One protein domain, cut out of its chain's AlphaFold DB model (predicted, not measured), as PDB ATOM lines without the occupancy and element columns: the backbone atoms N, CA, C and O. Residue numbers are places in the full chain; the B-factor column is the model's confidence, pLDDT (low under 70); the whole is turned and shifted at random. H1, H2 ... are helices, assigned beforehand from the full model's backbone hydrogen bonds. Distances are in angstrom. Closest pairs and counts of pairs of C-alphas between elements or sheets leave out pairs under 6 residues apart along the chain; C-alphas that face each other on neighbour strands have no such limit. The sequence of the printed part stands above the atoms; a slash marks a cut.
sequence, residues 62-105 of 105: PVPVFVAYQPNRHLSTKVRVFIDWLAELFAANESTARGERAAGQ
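Overview. This is residues 62 to 105 of the 105 residues of a protein of Paraburkholderia caribensis MBA4 (UniProt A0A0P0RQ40). From its first residue the printed part runs as a long unnamed stretch, turns in a free loop at residues 70 to 76, and comes back as one long helix, H1, making an open, narrow loop. Beyond the end of H1 the four-residue H2 makes a corner with it, and an unnamed tail ends the chain. The 44 printed residues hold two named helices, H1 then H2, and no named strand; the class is all helix, though under half of the residues, 19 of 44, are in named elements. The whole is loose and elongated, with a radius of gyration of the C-alphas of 13.1 A and spans of 37 by 20 by 15 A.

Arrangement. Begin at residues 62 to 76, which hold no named element, and go on into H1, residues 77 to 91. A tight link of two residues leads to H2, residues 94 to 97. Look at residues 90 to 91 of H1: with these alone it only just touches H2, only at the corner by their link, with 3 pairs of C-alphas within 8 A. The closest C-alphas of the two are those of Ala 91 and Ala 97, 6.0 A apart. In H1 every O i to N i+4 pair is within hydrogen-bond range; H2 is too short for such a pair, and its 1 O i to N i+3 pair is not within range.

Along the chain. Start at C-alpha 62, at (-17.643, 22.629, 4.176). Find C-alpha 77 at (6.932, 14.309, 19.911); from there H1 runs 21.2 A to C-alpha 91 at (-5.700, 14.849, 2.883). H2 begins at C-alpha 94 and ends at C-alpha 97, at (-10.726, 17.483, 0.863).

Size, cuts and confidence. The two C-alphas farthest apart are those of Ser 76 and Gln 105, at 37.8 A. Residues 70 to 78, of which 77 to 78 belong to H1, stand free. The printed part has no cut. Look in the B-factor column for pLDDT under 70 at residues 72 to 73 and 94 to 105; the mean of the printed part is 74.8.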
ATOM      1  N   PRO A  62     -18.483  23.671   3.612       80.50
ATOM      2  CA  PRO A  62     -17.643  22.629   4.176       80.50
ATOM      3  C   PRO A  62     -17.515  22.781   5.692       80.50
ATOM      4  O   PRO A  62     -17.339  23.886   6.203       80.50
ATOM      5  N   VAL A  63     -17.565  21.661   6.414       82.31
ATOM      6  CA  VAL A  63     -17.350  21.639   7.865       82.31
ATOM      7  C   VAL A  63     -15.874  21.325   8.124       82.31
ATOM      8  O   VAL A  63     -15.471  20.178   7.916       82.31
ATOM      9  N   PRO A  64     -15.045  22.303   8.540       82.81
ATOM     10  CA  PRO A  64     -13.633  22.054   8.809       82.81
ATOM     11  C   PRO A  64     -13.450  21.144  10.029       82.81
ATOM     12  O   PRO A  64     -14.161  21.261  11.030       82.81
ATOM     13  N   VAL A  65     -12.463  20.248   9.949       84.12
ATOM     14  CA  VAL A  65     -12.053  19.361  11.046       84.12
ATOM     15  C   VAL A  65     -10.802  19.938  11.698       84.12
ATOM     16  O   VAL A  65      -9.842  20.279  11.012       84.12
ATOM     17  N   PHE A  66     -10.798  20.029  13.028       87.94
ATOM     18  CA  PHE A  66      -9.687  20.596  13.791       87.94
ATOM     19  C   PHE A  66      -9.126  19.594  14.793       87.94
ATOM     20  O   PHE A  66      -9.871  18.831  15.412       87.94
ATOM     21  N   VAL A  67      -7.817  19.670  15.028       89.38
ATOM     22  CA  VAL A  67      -7.175  19.033  16.181       89.38
ATOM     23  C   VAL A  67      -6.937  20.092  17.254       89.38
ATOM     24  O   VAL A  67      -6.159  21.021  17.056       89.38
ATOM     25  N   ALA A  68      -7.605  19.955  18.400       90.19
ATOM     26  CA  ALA A  68      -7.486  20.888  19.517       90.19
ATOM     27  C   ALA A  68      -6.545  20.348  20.606       90.19
ATOM     28  O   ALA A  68      -6.684  19.212  21.058       90.19
ATOM     29  N   TYR A  69      -5.609  21.180  21.062       87.06
ATOM     30  CA  TYR A  69      -4.700  20.877  22.171       87.06
ATOM     31  C   TYR A  69      -4.369  22.142  22.975       87.06
ATOM     32  O   TYR A  69      -4.576  23.265  22.518       87.06
ATOM     33  N   GLN A  70      -3.865  21.972  24.201       85.38
ATOM     34  CA  GLN A  70      -3.502  23.099  25.064       85.38
ATOM     35  C   GLN A  70      -2.167  23.741  24.624       85.38
ATOM     36  O   GLN A  70      -1.168  23.021  24.572       85.38
ATOM     37  N   PRO A  71      -2.104  25.069  24.386       72.19
ATOM     38  CA  PRO A  71      -0.926  25.737  23.812       72.19
ATOM     39  C   PRO A  71       0.361  25.653  24.650       72.19
ATOM     40  O   PRO A  71       1.453  25.615  24.097       72.19
ATOM     41  N   ASN A  72       0.243  25.608  25.983       67.00
ATOM     42  CA  ASN A  72       1.379  25.739  26.911       67.00
ATOM     43  C   ASN A  72       1.922  24.406  27.448       67.00
ATOM     44  O   ASN A  72       2.740  24.394  28.370       67.00
ATOM     45  N   ARG A  73       1.493  23.267  26.897       66.38
ATOM     46  CA  ARG A  73       2.221  22.012  27.110       66.38
ATOM     47  C   ARG A  73       3.249  21.891  25.999       66.38
ATOM     48  O   ARG A  73       2.879  21.987  24.836       66.38
ATOM     49  N   HIS A  74       4.510  21.639  26.352       75.62
ATOM     50  CA  HIS A  74       5.499  21.137  25.398       75.62
ATOM     51  C   HIS A  74       4.867  19.936  24.689       75.62
ATOM     52  O   HIS A  74       4.682  18.878  25.298       75.62
ATOM     53  N   LEU A  75       4.420  20.142  23.447       81.25
ATOM     54  CA  LEU A  75       3.667  19.140  22.717       81.25
ATOM     55  C   LEU A  75       4.605  17.958  22.511       81.25
ATOM     56  O   LEU A  75       5.639  18.090  21.857       81.25
ATOM     57  N   SER A  76       4.295  16.820  23.133       87.50
ATOM     58  CA  SER A  76       5.190  15.670  23.051       87.50
ATOM     59  C   SER A  76       5.409  15.282  21.588       87.50
ATOM     60  O   SER A  76       4.471  15.341  20.787       87.50
ATOM     61  N   THR A  77       6.607  14.802  21.257       90.62
ATOM     62  CA  THR A  77       6.932  14.309  19.911       90.62
ATOM     63  C   THR A  77       5.899  13.303  19.401       90.62
ATOM     64  O   THR A  77       5.525  13.353  18.237       90.62
ATOM     65  N   LYS A  78       5.358  12.445  20.280       91.62
ATOM     66  CA  LYS A  78       4.316  11.470  19.918       91.62
ATOM     67  C   LYS A  78       3.036  12.135  19.408       91.62
ATOM     68  O   LYS A  78       2.464  11.670  18.434       91.62
ATOM     69  N   VAL A  79       2.596  13.219  20.054       91.38
ATOM     70  CA  VAL A  79       1.389  13.955  19.640       91.38
ATOM     71  C   VAL A  79       1.627  14.659  18.309       91.38
ATOM     72  O   VAL A  79       0.754  14.622  17.456       91.38
ATOM     73  N   ARG A  80       2.814  15.238  18.100       90.31
ATOM     74  CA  ARG A  80       3.161  15.869  16.822       90.31
ATOM     75  C   ARG A  80       3.129  14.864  15.668       90.31
ATOM     76  O   ARG A  80       2.406  15.085  14.711       90.31
ATOM     77  N   VAL A  81       3.808  13.725  15.824       94.44
ATOM     78  CA  VAL A  81       3.811  12.654  14.812       94.44
ATOM     79  C   VAL A  81       2.397  12.123  14.549       94.44
ATOM     80  O   VAL A  81       2.049  11.845  13.409       94.44
ATOM     81  N   PHE A  82       1.558  12.012  15.584       94.12
ATOM     82  CA  PHE A  82       0.157  11.621  15.416       94.12
ATOM     83  C   PHE A  82      -0.661  12.657  14.632       94.12
ATOM     84  O   PHE A  82      -1.458  12.276  13.783       94.12
ATOM     85  N   ILE A  83      -0.462  13.953  14.895       93.00
ATOM     86  CA  ILE A  83      -1.123  15.038  14.157       93.00
ATOM     87  C   ILE A  83      -0.689  15.040  12.694       93.00
ATOM     88  O   ILE A  83      -1.550  15.124  11.821       93.00
ATOM     89  N   ASP A  84       0.612  14.911  12.431       92.69
ATOM     90  CA  ASP A  84       1.154  14.876  11.070       92.69
ATOM     91  C   ASP A  84       0.555  13.690  10.292       92.69
ATOM     92  O   ASP A  84       0.026  13.858   9.194       92.69
ATOM     93  N   TRP A  85       0.504  12.510  10.920       94.62
ATOM     94  CA  TRP A  85      -0.144  11.327  10.345       94.62
ATOM     95  C   TRP A  85      -1.650  11.521  10.095       94.62
ATOM     96  O   TRP A  85      -2.160  11.112   9.051       94.62
ATOM     97  N   LEU A  86      -2.382  12.159  11.019       93.31
ATOM     98  CA  LEU A  86      -3.798  12.481  10.809       93.31
ATOM     99  C   LEU A  86      -3.984  13.434   9.624       93.31
ATOM    100  O   LEU A  86      -4.888  13.220   8.817       93.31
ATOM    101  N   ALA A  87      -3.149  14.467   9.503       89.38
ATOM    102  CA  ALA A  87      -3.233  15.422   8.402       89.38
ATOM    103  C   ALA A  87      -3.057  14.722   7.044       89.38
ATOM    104  O   ALA A  87      -3.862  14.937   6.137       89.38
ATOM    105  N   GLU A  88      -2.079  13.820   6.932       91.06
ATOM    106  CA  GLU A  88      -1.879  12.991   5.736       91.06
ATOM    107  C   GLU A  88      -3.092  12.089   5.451       91.06
ATOM    108  O   GLU A  88      -3.568  12.017   4.314       91.06
ATOM    109  N   LEU A  89      -3.642  11.442   6.485       90.19
ATOM    110  CA  LEU A  89      -4.807  10.565   6.360       90.19
ATOM    111  C   LEU A  89      -6.050  11.313   5.855       90.19
ATOM    112  O   LEU A  89      -6.787  10.799   5.009       90.19
ATOM    113  N   PHE A  90      -6.308  12.515   6.371       85.38
ATOM    114  CA  PHE A  90      -7.459  13.316   5.955       85.38
ATOM    115  C   PHE A  90      -7.255  13.967   4.582       85.38
ATOM    116  O   PHE A  90      -8.215  14.035   3.814       85.38
ATOM    117  N   ALA A  91      -6.025  14.356   4.223       82.31
ATOM    118  CA  ALA A  91      -5.700  14.849   2.883       82.31
ATOM    119  C   ALA A  91      -5.915  13.778   1.796       82.31
ATOM    120  O   ALA A  91      -6.357  14.093   0.691       82.31
ATOM    121  N   ALA A  92      -5.662  12.505   2.116       79.94
ATOM    122  CA  ALA A  92      -5.892  11.385   1.204       79.94
ATOM    123  C   ALA A  92      -7.385  11.054   0.984       79.94
ATOM    124  O   ALA A  92      -7.721  10.338   0.039       79.94
ATOM    125  N   ASN A  93      -8.292  11.554   1.831       73.19
ATOM    126  CA  ASN A  93      -9.724  11.276   1.737       73.19
ATOM    127  C   ASN A  93     -10.472  12.396   0.994       73.19
ATOM    128  O   ASN A  93     -10.730  13.476   1.528       73.19
ATOM    129  N   GLU A  94     -10.926  12.097  -0.226       58.41
ATOM    130  CA  GLU A  94     -11.659  13.026  -1.102       58.41
ATOM    131  C   GLU A  94     -12.951  13.585  -0.465       58.41
ATOM    132  O   GLU A  94     -13.356  14.717  -0.733       58.41
ATOM    133  N   SER A  95     -13.571  12.821   0.443       61.00
ATOM    134  CA  SER A  95     -14.758  13.233   1.205       61.00
ATOM    135  C   SER A  95     -14.484  14.329   2.243       61.00
ATOM    136  O   SER A  95     -15.426  14.994   2.668       61.00
ATOM    137  N   THR A  96     -13.219  14.547   2.620       56.81
ATOM    138  CA  THR A  96     -12.786  15.612   3.549       56.81
ATOM    139  C   THR A  96     -12.113  16.771   2.798       56.81
ATOM    140  O   THR A  96     -12.244  17.927   3.194       56.81
ATOM    141  N   ALA A  97     -11.478  16.500   1.653       50.47
ATOM    142  CA  ALA A  97     -10.726  17.483   0.863       50.47
ATOM    143  C   ALA A  97     -11.582  18.530   0.111       50.47
ATOM    144  O   ALA A  97     -11.050  19.508  -0.419       50.47
ATOM    145  N   ARG A  98     -12.914  18.373   0.045       48.81
ATOM    146  CA  ARG A  98     -13.796  19.292  -0.710       48.81
ATOM    147  C   ARG A  98     -13.856  20.712  -0.120       48.81
ATOM    148  O   ARG A  98     -14.321  21.623  -0.798       48.81
ATOM    149  N   GLY A  99     -13.368  20.912   1.106       46.38
ATOM    150  CA  GLY A  99     -13.448  22.196   1.802       46.38
ATOM    151  C   GLY A  99     -12.491  23.291   1.339       46.38
ATOM    152  O   GLY A  99     -12.807  24.467   1.485       46.38
ATOM    153  N   GLU A 100     -11.357  22.931   0.740       41.44
ATOM    154  CA  GLU A 100     -10.299  23.904   0.431       41.44
ATOM    155  C   GLU A 100     -10.428  24.529  -0.966       41.44
ATOM    156  O   GLU A 100      -9.897  25.607  -1.217       41.44
ATOM    157  N   ARG A 101     -11.184  23.912  -1.885       43.31
ATOM    158  CA  ARG A 101     -11.306  24.397  -3.276       43.31
ATOM    159  C   ARG A 101     -12.315  25.535  -3.475       43.31
ATOM    160  O   ARG A 101     -12.381  26.073  -4.574       43.31
ATOM    161  N   ALA A 102     -13.080  25.907  -2.447       37.44
ATOM    162  CA  ALA A 102     -14.100  26.960  -2.524       37.44
ATOM    163  C   ALA A 102     -13.683  28.298  -1.875       37.44
ATOM    164  O   ALA A 102     -14.415  29.273  -1.992       37.44
ATOM    165  N   ALA A 103     -12.520  28.370  -1.213       37.22
ATOM    166  CA  ALA A 103     -12.040  29.584  -0.533       37.22
ATOM    167  C   ALA A 103     -11.002  30.390  -1.345       37.22
ATOM    168  O   ALA A 103     -10.342  31.275  -0.805       37.22
ATOM    169  N   GLY A 104     -10.839  30.075  -2.633       40.06
ATOM    170  CA  GLY A 104      -9.864  30.703  -3.522       40.06
ATOM    171  C   GLY A 104     -10.465  31.087  -4.867       40.06
ATOM    172  O   GLY A 104     -10.139  30.466  -5.880       40.06
ATOM    173  N   GLN A 105     -11.342  32.093  -4.861       32.81
ATOM    174  CA  GLN A 105     -11.602  32.987  -5.993       32.81
ATOM    175  C   GLN A 105     -12.285  34.265  -5.513       32.81
ATOM    176  O   GLN A 105     -13.226  34.150  -4.697       32.81
TER     177      GLN A 105